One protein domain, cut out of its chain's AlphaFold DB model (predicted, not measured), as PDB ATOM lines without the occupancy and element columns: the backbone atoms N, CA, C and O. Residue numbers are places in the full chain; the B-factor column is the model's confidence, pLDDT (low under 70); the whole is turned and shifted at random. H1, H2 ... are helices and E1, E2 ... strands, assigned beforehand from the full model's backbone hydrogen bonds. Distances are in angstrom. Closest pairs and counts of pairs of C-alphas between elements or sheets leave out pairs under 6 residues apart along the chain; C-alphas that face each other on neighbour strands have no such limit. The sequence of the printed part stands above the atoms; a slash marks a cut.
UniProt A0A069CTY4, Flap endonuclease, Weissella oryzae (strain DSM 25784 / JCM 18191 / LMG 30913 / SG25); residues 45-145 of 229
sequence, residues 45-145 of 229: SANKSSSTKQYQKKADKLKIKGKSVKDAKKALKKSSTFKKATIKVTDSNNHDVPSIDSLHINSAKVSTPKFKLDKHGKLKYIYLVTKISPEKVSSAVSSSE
ATOM      1  N   SER A  45     219.699 205.185 203.893       53.81
ATOM      2  CA  SER A  45     218.705 204.270 203.319       53.81
ATOM      3  C   SER A  45     217.975 203.448 204.395       53.81
ATOM      4  O   SER A  45     216.741 203.354 204.381       53.81
ATOM      5  N   ALA A  46     218.703 202.940 205.397       51.28
ATOM      6  CA  ALA A  46     218.126 202.215 206.531       51.28
ATOM      7  C   ALA A  46     217.197 203.106 207.383       51.28
ATOM      8  O   ALA A  46     216.089 202.698 207.745       51.28
ATOM      9  N   ASN A  47     217.590 204.360 207.630       56.22
ATOM     10  CA  ASN A  47     216.802 205.312 208.418       56.22
ATOM     11  C   ASN A  47     215.587 205.871 207.637       56.22
ATOM     12  O   ASN A  47     214.535 206.198 208.197       56.22
ATOM     13  N   LYS A  48     215.658 205.904 206.301       59.06
ATOM     14  CA  LYS A  48     214.505 206.211 205.435       59.06
ATOM     15  C   LYS A  48     213.452 205.093 205.460       59.06
ATOM     16  O   LYS A  48     212.251 205.369 205.455       59.06
ATOM     17  N   SER A  49     213.880 203.833 205.547       62.16
ATOM     18  CA  SER A  49     212.992 202.669 205.712       62.16
ATOM     19  C   SER A  49     212.316 202.632 207.093       62.16
ATOM     20  O   SER A  49     211.129 202.322 207.206       62.16
ATOM     21  N   SER A  50     213.020 203.011 208.165       70.75
ATOM     22  CA  SER A  50     212.444 203.044 209.521       70.75
ATOM     23  C   SER A  50     211.401 204.162 209.697       70.75
ATOM     24  O   SER A  50     210.310 203.933 210.228       70.75
ATOM     25  N   SER A  51     211.690 205.364 209.196       78.31
ATOM     26  CA  SER A  51     210.800 206.528 209.278       78.31
ATOM     27  C   SER A  51     209.544 206.370 208.415       78.31
ATOM     28  O   SER A  51     208.437 206.666 208.869       78.31
ATOM     29  N   THR A  52     209.658 205.813 207.206       84.44
ATOM     30  CA  THR A  52     208.485 205.463 206.379       84.44
ATOM     31  C   THR A  52     207.572 204.450 207.070       84.44
ATOM     32  O   THR A  52     206.356 204.662 207.103       84.44
ATOM     33  N   LYS A  53     208.127 203.417 207.720       88.25
ATOM     34  CA  LYS A  53     207.353 202.481 208.561       88.25
ATOM     35  C   LYS A  53     206.635 203.189 209.716       88.25
ATOM     36  O   LYS A  53     205.501 202.838 210.038       88.25
ATOM     37  N   GLN A  54     207.253 204.197 210.335       90.31
ATOM     38  CA  GLN A  54     206.612 204.985 211.395       90.31
ATOM     39  C   GLN A  54     205.387 205.754 210.872       90.31
ATOM     40  O   GLN A  54     204.333 205.744 211.518       90.31
ATOM     41  N   TYR A  55     205.499 206.397 209.706       90.94
ATOM     42  CA  TYR A  55     204.374 207.096 209.076       90.94
ATOM     43  C   TYR A  55     203.270 206.134 208.644       90.94
ATOM     44  O   TYR A  55     202.099 206.444 208.861       90.94
ATOM     45  N   GLN A  56     203.627 204.950 208.138       90.00
ATOM     46  CA  GLN A  56     202.664 203.897 207.821       90.00
ATOM     47  C   GLN A  56     201.844 203.513 209.057       90.00
ATOM     48  O   GLN A  56     200.626 203.662 209.039       90.00
ATOM     49  N   LYS A  57     202.500 203.176 210.177       91.25
ATOM     50  CA  LYS A  57     201.815 202.850 211.443       91.25
ATOM     51  C   LYS A  57     200.861 203.958 211.896       91.25
ATOM     52  O   LYS A  57     199.767 203.690 212.384       91.25
ATOM     53  N   LYS A  58     201.268 205.225 211.760       91.25
ATOM     54  CA  LYS A  58     200.418 206.377 212.109       91.25
ATOM     55  C   LYS A  58     199.236 206.544 211.149       91.25
ATOM     56  O   LYS A  58     198.160 206.934 211.590       91.25
ATOM     57  N   ALA A  59     199.413 206.259 209.864       90.31
ATOM     58  CA  ALA A  59     198.341 206.305 208.879       90.31
ATOM     59  C   ALA A  59     197.350 205.141 209.037       90.31
ATOM     60  O   ALA A  59     196.143 205.348 208.903       90.31
ATOM     61  N   ASP A  60     197.831 203.956 209.414       90.56
ATOM     62  CA  ASP A  60     196.991 202.792 209.710       90.56
ATOM     63  C   ASP A  60     196.056 203.076 210.895       90.56
ATOM     64  O   ASP A  60     194.862 202.784 210.830       90.56
ATOM     65  N   LYS A  61     196.550 203.779 211.929       92.44
ATOM     66  CA  LYS A  61     195.722 204.265 213.053       92.44
ATOM     67  C   LYS A  61     194.583 205.192 212.612       92.44
ATOM     68  O   LYS A  61     193.530 205.204 213.242       92.44
ATOM     69  N   LEU A  62     194.760 205.948 211.525       89.88
ATOM     70  CA  LEU A  62     193.719 206.823 210.966       89.88
ATOM     71  C   LEU A  62     192.680 206.059 210.125       89.88
ATOM     72  O   LEU A  62     191.683 206.650 209.688       89.88
ATOM     73  N   LYS A  63     192.893 204.755 209.900       91.81
ATOM     74  CA  LYS A  63     192.003 203.872 209.137       91.81
ATOM     75  C   LYS A  63     191.641 204.483 207.780       91.81
ATOM     76  O   LYS A  63     190.469 204.591 207.439       91.81
ATOM     77  N   ILE A  64     192.631 205.009 207.054       89.44
ATOM     78  CA  ILE A  64     192.393 205.709 205.776       89.44
ATOM     79  C   ILE A  64     192.206 204.759 204.591       89.44
ATOM     80  O   ILE A  64     191.615 205.148 203.588       89.44
ATOM     81  N   LYS A  65     192.673 203.513 204.709       88.88
ATOM     82  CA  LYS A  65     192.449 202.461 203.714       88.88
ATOM     83  C   LYS A  65     190.951 202.171 203.583       88.88
ATOM     84  O   LYS A  65     190.261 202.017 204.586       88.88
ATOM     85  N   GLY A  66     190.457 202.121 202.352       86.19
ATOM     86  CA  GLY A  66     189.048 201.890 202.025       86.19
ATOM     87  C   GLY A  66     188.143 203.121 202.134       86.19
ATOM     88  O   GLY A  66     187.032 203.080 201.609       86.19
ATOM     89  N   LYS A  67     188.604 204.221 202.750       89.00
ATOM     90  CA  LYS A  67     187.863 205.490 202.778       89.00
ATOM     91  C   LYS A  67     187.922 206.190 201.424       89.00
ATOM     92  O   LYS A  67     188.841 205.955 200.634       89.00
ATOM     93  N   SER A  68     186.958 207.080 201.199       90.38
ATOM     94  CA  SER A  68     186.979 207.988 200.057       90.38
ATOM     95  C   SER A  68     188.242 208.858 200.097       90.38
ATOM     96  O   SER A  68     188.751 209.194 201.175       90.38
ATOM     97  N   VAL A  69     188.761 209.253 198.934       89.62
ATOM     98  CA  VAL A  69     189.899 210.181 198.843       89.62
ATOM     99  C   VAL A  69     189.607 211.478 199.605       89.62
ATOM    100  O   VAL A  69     190.500 212.010 200.272       89.62
ATOM    101  N   LYS A  70     188.361 211.967 199.570       90.25
ATOM    102  CA  LYS A  70     187.925 213.160 200.313       90.25
ATOM    103  C   LYS A  70     188.078 212.982 201.826       90.25
ATOM    104  O   LYS A  70     188.693 213.822 202.489       90.25
ATOM    105  N   ASP A  71     187.581 211.875 202.368       91.25
ATOM    106  CA  ASP A  71     187.639 211.601 203.807       91.25
ATOM    107  C   ASP A  71     189.060 211.294 204.271       91.25
ATOM    108  O   ASP A  71     189.481 211.749 205.337       91.25
ATOM    109  N   ALA A  72     189.834 210.582 203.450       91.81
ATOM    110  CA  ALA A  72     191.245 210.329 203.705       91.81
ATOM    111  C   ALA A  72     192.046 211.641 203.755       91.81
ATOM    112  O   ALA A  72     192.792 211.864 204.712       91.81
ATOM    113  N   LYS A  73     191.838 212.557 202.793       92.62
ATOM    114  CA  LYS A  73     192.436 213.905 202.804       92.62
ATOM    115  C   LYS A  73     192.057 214.667 204.076       92.62
ATOM    116  O   LYS A  73     192.930 215.248 204.722       92.62
ATOM    117  N   LYS A  74     190.780 214.640 204.471       92.69
ATOM    118  CA  LYS A  74     190.292 215.303 205.692       92.69
ATOM    119  C   LYS A  74     190.943 214.726 206.954       92.69
ATOM    120  O   LYS A  74     191.399 215.488 207.802       92.69
ATOM    121  N   ALA A  75     191.033 213.401 207.071       92.75
ATOM    122  CA  ALA A  75     191.656 212.725 208.210       92.75
ATOM    123  C   ALA A  75     193.163 213.020 208.315       92.75
ATOM    124  O   ALA A  75     193.666 213.297 209.403       92.75
ATOM    125  N   LEU A  76     193.873 213.023 207.183       92.31
ATOM    126  CA  LEU A  76     195.296 213.357 207.132       92.31
ATOM    127  C   LEU A  76     195.549 214.816 207.525       92.31
ATOM    128  O   LEU A  76     196.414 215.076 208.356       92.31
ATOM    129  N   LYS A  77     194.758 215.764 207.012       92.06
ATOM    130  CA  LYS A  77     194.907 217.191 207.348       92.06
ATOM    131  C   LYS A  77     194.644 217.500 208.826       92.06
ATOM    132  O   LYS A  77     195.263 218.409 209.369       92.06
ATOM    133  N   LYS A  78     193.772 216.734 209.491       92.81
ATOM    134  CA  LYS A  78     193.525 216.856 210.939       92.81
ATOM    135  C   LYS A  78     194.699 216.368 211.794       92.81
ATOM    136  O   LYS A  78     194.861 216.813 212.925       92.81
ATOM    137  N   SER A  79     195.519 215.454 211.280       90.62
ATOM    138  CA  SER A  79     196.655 214.910 212.020       90.62
ATOM    139  C   SER A  79     197.837 215.875 212.008       90.62
ATOM    140  O   SER A  79     198.352 216.240 210.951       90.62
ATOM    141  N   SER A  80     198.354 216.217 213.188       91.00
ATOM    142  CA  SER A  80     199.540 217.073 213.338       91.00
ATOM    143  C   SER A  80     200.785 216.525 212.630       91.00
ATOM    144  O   SER A  80     201.629 217.307 212.198       91.00
ATOM    145  N   THR A  81     200.876 215.201 212.472       89.38
ATOM    146  CA  THR A  81     201.988 214.535 211.781       89.38
ATOM    147  C   THR A  81     201.934 214.755 210.267       89.38
ATOM    148  O   THR A  81     202.974 214.851 209.623       89.38
ATOM    149  N   PHE A  82     200.732 214.836 209.692       93.31
ATOM    150  CA  PHE A  82     200.529 214.839 208.241       93.31
ATOM    151  C   PHE A  82     200.106 216.204 207.689       93.31
ATOM    152  O   PHE A  82     200.254 216.434 206.493       93.31
ATOM    153  N   LYS A  83     199.647 217.135 208.539       91.62
ATOM    154  CA  LYS A  83     199.096 218.441 208.131       91.62
ATOM    155  C   LYS A  83     200.011 219.289 207.242       91.62
ATOM    156  O   LYS A  83     199.511 220.095 206.471       91.62
ATOM    157  N   LYS A  84     201.335 219.127 207.361       90.75
ATOM    158  CA  LYS A  84     202.336 219.890 206.594       90.75
ATOM    159  C   LYS A  84     202.741 219.222 205.274       90.75
ATOM    160  O   LYS A  84     203.443 219.836 204.481       90.75
ATOM    161  N   ALA A  85     202.349 217.969 205.053       92.06
ATOM    162  CA  ALA A  85     202.746 217.225 203.866       92.06
ATOM    163  C   ALA A  85     201.804 217.513 202.692       92.06
ATOM    164  O   ALA A  85     200.591 217.661 202.861       92.06
ATOM    165  N   THR A  86     202.357 217.535 201.481       92.31
ATOM    166  CA  THR A  86     201.561 217.684 200.258       92.31
ATOM    167  C   THR A  86     200.889 216.355 199.921       92.31
ATOM    168  O   THR A  86     201.558 215.324 199.848       92.31
ATOM    169  N   ILE A  87     199.571 216.365 199.707       91.62
ATOM    170  CA  ILE A  87     198.797 215.155 199.401       91.62
ATOM    171  C   ILE A  87     198.546 215.079 197.893       91.62
ATOM    172  O   ILE A  87     197.895 215.958 197.334       91.62
ATOM    173  N   LYS A  88     199.019 214.005 197.262       89.88
ATOM    174  CA  LYS A  88     198.796 213.669 195.852       89.88
ATOM    175  C   LYS A  88     197.928 212.418 195.732       89.88
ATOM    176  O   LYS A  88     197.915 211.587 196.640       89.88
ATOM    177  N   VAL A  89     197.204 212.284 194.626       88.06
ATOM    178  CA  VAL A  89     196.423 211.083 194.299       88.06
ATOM    179  C   VAL A  89     197.062 210.435 193.082       88.06
ATOM    180  O   VAL A  89     197.342 211.123 192.104       88.06
ATOM    181  N   THR A  90     197.320 209.136 193.167       85.31
ATOM    182  CA  THR A  90     197.908 208.366 192.068       85.31
ATOM    183  C   THR A  90     197.089 207.119 191.796       85.31
ATOM    184  O   THR A  90     196.342 206.637 192.659       85.31
ATOM    185  N   ASP A  91     197.259 206.573 190.603       83.12
ATOM    186  CA  ASP A  91     196.804 205.228 190.281       83.12
ATOM    187  C   ASP A  91     197.739 204.163 190.895       83.12
ATOM    188  O   ASP A  91     198.698 204.468 191.624       83.12
ATOM    189  N   SER A  92     197.454 202.892 190.605       79.00
ATOM    190  CA  SER A  92     198.281 201.747 191.000       79.00
ATOM    191  C   SER A  92     199.685 201.756 190.391       79.00
ATOM    192  O   SER A  92     200.598 201.193 190.998       79.00
ATOM    193  N   ASN A  93     199.867 202.429 189.254       79.06
ATOM    194  CA  ASN A  93     201.124 202.532 188.513       79.06
ATOM    195  C   ASN A  93     201.952 203.765 188.934       79.06
ATOM    196  O   ASN A  93     203.017 204.025 188.384       79.06
ATOM    197  N   ASN A  94     201.504 204.488 189.970       75.44
ATOM    198  CA  ASN A  94     202.072 205.743 190.468       75.44
ATOM    199  C   ASN A  94     202.038 206.907 189.453       75.44
ATOM    200  O   ASN A  94     202.786 207.873 189.634       75.44
ATOM    201  N   HIS A  95     201.184 206.864 188.431       76.94
ATOM    202  CA  HIS A  95     200.913 208.036 187.607       76.94
ATOM    203  C   HIS A  95     200.095 209.043 188.416       76.94
ATOM    204  O   HIS A  95     199.135 208.686 189.109       76.94
ATOM    205  N   ASP A  96     200.513 210.311 188.366       74.44
ATOM    206  CA  ASP A  96     199.776 211.409 188.987       74.44
ATOM    207  C   ASP A  96     198.415 211.512 188.281       74.44
ATOM    208  O   ASP A  96     198.346 211.738 187.075       74.44
ATOM    209  N   VAL A  97     197.328 211.329 189.033       68.19
ATOM    210  CA  VAL A  97     195.976 211.532 188.507       68.19
ATOM    211  C   VAL A  97     195.684 213.024 188.660       68.19
ATOM    212  O   VAL A  97     195.599 213.494 189.805       68.19
ATOM    213  N   PRO A  98     195.599 213.800 187.560       60.44
ATOM    214  CA  PRO A  98     195.411 215.236 187.652       60.44
ATOM    215  C   PRO A  98     194.121 215.533 188.407       60.44
ATOM    216  O   PRO A  98     193.083 214.902 188.205       60.44
ATOM    217  N   SER A  99     194.218 216.501 189.313       60.66
ATOM    218  CA  SER A  99     193.103 217.014 190.098       60.66
ATOM    219  C   SER A  99     192.232 217.909 189.216       60.66
ATOM    220  O   SER A  99     192.105 219.094 189.480       60.66
ATOM    221  N   ILE A 100     191.674 217.355 188.145       46.56
ATOM    222  CA  ILE A 100     190.443 217.893 187.567       46.56
ATOM    223  C   ILE A 100     189.358 217.680 188.623       46.56
ATOM    224  O   ILE A 100     189.381 216.663 189.319       46.56
ATOM    225  N   ASP A 101     188.449 218.635 188.789       53.62
ATOM    226  CA  ASP A 101     187.369 218.668 189.792       53.62
ATOM    227  C   ASP A 101     186.328 217.524 189.661       53.62
ATOM    228  O   ASP A 101     185.166 217.630 190.047       53.62
ATOM    229  N   SER A 102     186.753 216.379 189.136       57.56
ATOM    230  CA  SER A 102     186.022 215.157 188.886       57.56
ATOM    231  C   SER A 102     185.533 214.547 190.198       57.56
ATOM    232  O   SER A 102     186.282 213.906 190.947       57.56
ATOM    233  N   LEU A 103     184.227 214.674 190.437       54.31
ATOM    234  CA  LEU A 103     183.425 213.914 191.409       54.31
ATOM    235  C   LEU A 103     183.827 212.423 191.506       54.31
ATOM    236  O   LEU A 103     183.746 211.819 192.578       54.31
ATOM    237  N   HIS A 104     184.348 211.857 190.415       64.38
ATOM    238  CA  HIS A 104     184.869 210.496 190.302       64.38
ATOM    239  C   HIS A 104     186.116 210.193 191.161       64.38
ATOM    240  O   HIS A 104     186.257 209.076 191.652       64.38
ATOM    241  N   ILE A 105     187.017 211.155 191.398       73.19
ATOM    242  CA  ILE A 105     188.266 210.904 192.152       73.19
ATOM    243  C   ILE A 105     188.025 211.016 193.659       73.19
ATOM    244  O   ILE A 105     188.565 210.241 194.445       73.19
ATOM    245  N   ASN A 106     187.200 211.975 194.089       79.38
ATOM    246  CA  ASN A 106     186.950 212.219 195.511       79.38
ATOM    247  C   ASN A 106     186.178 211.077 196.190       79.38
ATOM    248  O   ASN A 106     186.406 210.829 197.376       79.38
ATOM    249  N   SER A 107     185.304 210.390 195.448       78.25
ATOM    250  CA  SER A 107     184.537 209.221 195.900       78.25
ATOM    251  C   SER A 107     185.340 207.917 195.862       78.25
ATOM    252  O   SER A 107     184.995 206.955 196.552       78.25
ATOM    253  N   ALA A 108     186.437 207.879 195.107       83.81
ATOM    254  CA  ALA A 108     187.239 206.682 194.956       83.81
ATOM    255  C   ALA A 108     187.850 206.208 196.275       83.81
ATOM    256  O   ALA A 108     188.243 206.998 197.138       83.81
ATOM    257  N   LYS A 109     187.962 204.886 196.416       89.50
ATOM    258  CA  LYS A 109     188.505 204.261 197.621       89.50
ATOM    259  C   LYS A 109     190.030 204.249 197.578       89.50
ATOM    260  O   LYS A 109     190.641 203.763 196.624       89.50
ATOM    261  N   VAL A 110     190.642 204.731 198.654       88.50
ATOM    262  CA  VAL A 110     192.092 204.663 198.852       88.50
ATOM    263  C   VAL A 110     192.501 203.213 199.117       88.50
ATOM    264  O   VAL A 110     192.024 202.588 200.063       88.50
ATOM    265  N   SER A 111     193.410 202.681 198.303       86.38
ATOM    266  CA  SER A 111     193.981 201.342 198.472       86.38
ATOM    267  C   SER A 111     195.087 201.354 199.522       86.38
ATOM    268  O   SER A 111     194.998 200.665 200.539       86.38
ATOM    269  N   THR A 112     196.120 202.168 199.300       85.69
ATOM    270  CA  THR A 112     197.263 202.294 200.208       85.69
ATOM    271  C   THR A 112     197.862 203.700 200.144       85.69
ATOM    272  O   THR A 112     197.939 204.299 199.071       85.69
ATOM    273  N   PRO A 113     198.291 204.271 201.279       89.06
ATOM    274  CA  PRO A 113     199.113 205.469 201.272       89.06
ATOM    275  C   PRO A 113     200.584 205.109 200.998       89.06
ATOM    276  O   PRO A 113     201.085 204.106 201.498       89.06
ATOM    277  N   LYS A 114     201.303 205.946 200.246       90.50
ATOM    278  CA  LYS A 114     202.770 205.914 200.136       90.50
ATOM    279  C   LYS A 114     203.357 207.241 200.608       90.50
ATOM    280  O   LYS A 114     202.781 208.302 200.380       90.50
ATOM    281  N   PHE A 115     204.531 207.192 201.229       91.56
ATOM    282  CA  PHE A 115     205.169 208.355 201.849       91.56
ATOM    283  C   PHE A 115     206.521 208.633 201.197       91.56
ATOM    284  O   PHE A 115     207.351 207.732 201.089       91.56
ATOM    285  N   LYS A 116     206.763 209.884 200.791       90.38
ATOM    286  CA  LYS A 116     208.098 210.343 200.381       90.38
ATOM    287  C   LYS A 116     208.611 211.404 201.339       90.38
ATOM    288  O   LYS A 116     207.918 212.375 201.654       90.38
ATOM    289  N   LEU A 117     209.847 211.195 201.769       90.69
ATOM    290  CA  LEU A 117     210.570 212.071 202.674       90.69
ATOM    291  C   LEU A 117     211.501 212.991 201.876       90.69
ATOM    292  O   LEU A 117     211.916 212.647 200.765       90.69
ATOM    293  N   ASP A 118     211.803 214.157 202.433       87.94
ATOM    294  CA  ASP A 118     212.829 215.060 201.925       87.94
ATOM    295  C   ASP A 118     214.249 214.570 202.270       87.94
ATOM    296  O   ASP A 118     214.444 213.507 202.866       87.94
ATOM    297  N   LYS A 119     215.255 215.361 201.880       87.94
ATOM    298  CA  LYS A 119     216.672 215.078 202.155       87.94
ATOM    299  C   LYS A 119     216.995 215.051 203.659       87.94
ATOM    300  O   LYS A 119     217.989 214.455 204.045       87.94
ATOM    301  N   HIS A 120     216.148 215.653 204.494       85.44
ATOM    302  CA  HIS A 120     216.296 215.732 205.947       85.44
ATOM    303  C   HIS A 120     215.453 214.679 206.689       85.44
ATOM    304  O   HIS A 120     215.332 214.739 207.912       85.44
ATOM    305  N   GLY A 121     214.826 213.737 205.975       83.00
ATOM    306  CA  GLY A 121     213.979 212.704 206.572       83.00
ATOM    307  C   GLY A 121     212.599 213.195 207.036       83.00
ATOM    308  O   GLY A 121     211.873 212.462 207.713       83.00
ATOM    309  N   LYS A 122     212.188 214.414 206.674       88.06
ATOM    310  CA  LYS A 122     210.854 214.947 206.983       88.06
ATOM    311  C   LYS A 122     209.866 214.563 205.893       88.06
ATOM    312  O   LYS A 122     210.204 214.464 204.717       88.06
ATOM    313  N   LEU A 123     208.612 214.344 206.278       92.38
ATOM    314  CA  LEU A 123     207.570 213.952 205.337       92.38
ATOM    315  C   LEU A 123     207.231 215.100 204.370       92.38
ATOM    316  O   LEU A 123     206.733 216.138 204.799       92.38
ATOM    317  N   LYS A 124     207.457 214.886 203.067       93.06
ATOM    318  CA  LYS A 124     207.199 215.874 202.007       93.06
ATOM    319  C   LYS A 124     205.907 215.580 201.249       93.06
ATOM    320  O   LYS A 124     205.063 216.463 201.107       93.06
ATOM    321  N   TYR A 125     205.743 214.337 200.796       91.62
ATOM    322  CA  TYR A 125     204.589 213.919 199.999       91.62
ATOM    323  C   TYR A 125     203.890 212.698 200.591       91.62
ATOM    324  O   TYR A 125     204.540 211.740 201.016       91.62
ATOM    325  N   ILE A 126     202.561 212.726 200.541       92.44
ATOM    326  CA  ILE A 126     201.684 211.587 200.796       92.44
ATOM    327  C   ILE A 126     200.950 211.281 199.497       92.44
ATOM    328  O   ILE A 126     200.193 212.113 199.005       92.44
ATOM    329  N   TYR A 127     201.159 210.090 198.954       91.62
ATOM    330  CA  TYR A 127     200.470 209.607 197.767       91.62
ATOM    331  C   TYR A 127     199.337 208.686 198.199       91.62
ATOM    332  O   TYR A 127     199.574 207.658 198.832       91.62
ATOM    333  N   LEU A 128     198.103 209.062 197.887       91.12
ATOM    334  CA  LEU A 128     196.935 208.207 198.044       91.12
ATOM    335  C   LEU A 128     196.795 207.369 196.776       91.12
ATOM    336  O   LEU A 128     196.353 207.878 195.750       91.12
ATOM    337  N   VAL A 129     197.186 206.097 196.856       88.81
ATOM    338  CA  VAL A 129     197.064 205.154 195.744       88.81
ATOM    339  C   VAL A 129     195.620 204.689 195.665       88.81
ATOM    340  O   VAL A 129     195.075 204.153 196.635       88.81
ATOM    341  N   THR A 130     195.003 204.863 194.506       83.56
ATOM    342  CA  THR A 130     193.658 204.366 194.206       83.56
ATOM    343  C   THR A 130     193.744 203.262 193.153       83.56
ATOM    344  O   THR A 130     194.696 203.207 192.382       83.56
ATOM    345  N   LYS A 131     192.770 202.344 193.129       78.94
ATOM    346  CA  LYS A 131     192.692 201.275 192.108       78.94
ATOM    347  C   LYS A 131     191.979 201.732 190.827       78.94
ATOM    348  O   LYS A 131     191.456 200.905 190.088       78.94
ATOM    349  N   ILE A 132     191.865 203.038 190.611       65.31
ATOM    350  CA  ILE A 132     191.208 203.573 189.422       65.31
ATOM    351  C   ILE A 132     192.223 203.465 188.285       65.31
ATOM    352  O   ILE A 132     193.274 204.098 188.355       65.31
ATOM    353  N   SER A 133     191.938 202.643 187.273       54.56
ATOM    354  CA  SER A 133     192.705 202.664 186.023       54.56
ATOM    355  C   SER A 133     192.428 203.989 185.299       54.56
ATOM    356  O   SER A 133     191.251 204.364 185.210       54.56
ATOM    357  N   PRO A 134     193.444 204.697 184.770       53.09
ATOM    358  CA  PRO A 134     193.234 205.917 183.988       53.09
ATOM    359  C   PRO A 134     192.327 205.684 182.766       53.09
ATOM    360  O   PRO A 134     191.571 206.579 182.395       53.09
ATOM    361  N   GLU A 135     192.283 204.463 182.219       44.28
ATOM    362  CA  GLU A 135     191.356 204.089 181.139       44.28
ATOM    363  C   GLU A 135     189.892 204.088 181.577       44.28
ATOM    364  O   GLU A 135     189.022 204.346 180.758       44.28
ATOM    365  N   LYS A 136     189.581 203.878 182.864       49.28
ATOM    366  CA  LYS A 136     188.213 204.037 183.392       49.28
ATOM    367  C   LYS A 136     187.890 205.492 183.737       49.28
ATOM    368  O   LYS A 136     186.755 205.789 184.077       49.28
ATOM    369  N   VAL A 137     188.858 206.403 183.635       49.91
ATOM    370  CA  VAL A 137     188.623 207.849 183.728       49.91
ATOM    371  C   VAL A 137     188.368 208.442 182.339       49.91
ATOM    372  O   VAL A 137     187.526 209.321 182.247       49.91
ATOM    373  N   SER A 138     188.976 207.924 181.257       47.69
ATOM    374  CA  SER A 138     188.591 208.298 179.879       47.69
ATOM    375  C   SER A 138     187.371 207.522 179.363       47.69
ATOM    376  O   SER A 138     186.462 208.119 178.801       47.69
ATOM    377  N   SER A 139     187.264 206.214 179.622       41.09
ATOM    378  CA  SER A 139     186.102 205.421 179.189       41.09
ATOM    379  C   SER A 139     184.879 205.601 180.078       41.09
ATOM    380  O   SER A 139     183.790 205.270 179.639       41.09
ATOM    381  N   ALA A 140     184.995 206.166 181.287       45.44
ATOM    382  CA  ALA A 140     183.814 206.678 181.980       45.44
ATOM    383  C   ALA A 140     183.353 208.011 181.398       45.44
ATOM    384  O   ALA A 140     182.172 208.264 181.508       45.44
ATOM    385  N   VAL A 141     184.210 208.807 180.742       46.28
ATOM    386  CA  VAL A 141     183.762 209.978 179.967       46.28
ATOM    387  C   VAL A 141     183.012 209.502 178.719       46.28
ATOM    388  O   VAL A 141     181.905 209.958 178.478       46.28
ATOM    389  N   SER A 142     183.497 208.477 178.009       42.31
ATOM    390  CA  SER A 142     182.786 207.939 176.831       42.31
ATOM    391  C   SER A 142     181.624 206.974 177.148       42.31
ATOM    392  O   SER A 142     180.671 206.892 176.381       42.31
ATOM    393  N   SER A 143     181.642 206.261 178.280       37.84
ATOM    394  CA  SER A 143     180.550 205.367 178.708       37.84
ATOM    395  C   SER A 143     179.524 206.071 179.600       37.84
ATOM    396  O   SER A 143     178.393 205.602 179.664       37.84
ATOM    397  N   SER A 144     179.837 207.223 180.216       45.41
ATOM    398  CA  SER A 144     178.793 208.122 180.732       45.41
ATOM    399  C   SER A 144     178.114 208.907 179.613       45.41
ATOM    400  O   SER A 144     176.933 209.186 179.748       45.41
ATOM    401  N   GLU A 145     178.782 209.188 178.487       45.22
ATOM    402  CA  GLU A 145     178.106 209.737 177.299       45.22
ATOM    403  C   GLU A 145     177.120 208.707 176.690       45.22
ATOM    404  O   GLU A 145     175.992 209.043 176.322       45.22
TER     405      GLU A 145
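AT A GLANCE: This is residues 45 to 145 of the 229 residues of the protein "Flap endonuclease" of Weissella oryzae (strain DSM 25784 / JCM 18191 / LMG 30913 / SG25) (UniProt A0A069CTY4). A small, twisted three-stranded sheet has helices H1 and H2 over one face, while H4 lies away from this body at one end of the long axis. The printed part has 101 residues, with four named helices and three named strands in the order H1 H2 E1 H3 E2 E3 H4, class mixed. The mixed sheet runs E1 E3 E2. The whole is compact, radius of gyration of the C-alphas 14.4 A, yet elongated, spanning 49 by 26 by 19 A.

HOW THE PARTS SIT: Begin at H1, residues 45 to 61, slantwise over E2, residues 110 to 117, at 37 degrees on the local plane; their closest C-alphas, Thr 52 and Phe 115, are 6.3 A apart. H2, residues 69 to 78, is on the same face, along E3, residues 123 to 130, at 17 degrees on the local plane: two layers, helices on one face of a sheet. E1, residues 86 to 90, is parallel to E3, with N 88 and O 126 at 2.8 A, within hydrogen-bond range. H3, residues 103 to 106, only just touches H2, with 3 pairs of C-alphas within 8 A, the closest Val 69 and Asn 106 at 4.9 A. E2 and E3 form an antiparallel hairpin, with N 114 and O 127 at 2.8 A. H4, residues 135 to 145, touches no helix and is not on the sheet. O i to N i+4 pairs are all within range in H1 and H2, 6 of 7 in H4; H3 is too short for one.

IN THESE COORDINATES: Find C-alpha 45 at (218.705, 204.270, 203.319); H1 runs 25.0 A from there. E2 spans 20.3 A and E3 20.2 A. H4 ends at C-alpha 145, (178.106, 209.737, 177.299).

THE WHOLE: The farthest C-alphas, Ala 46 and Glu 145, are 50.1 A apart. The printed part has no cut; E1 to H3 is a long link. Residues 45 to 49, 97 to 104 and 132 to 145 have pLDDT under 70.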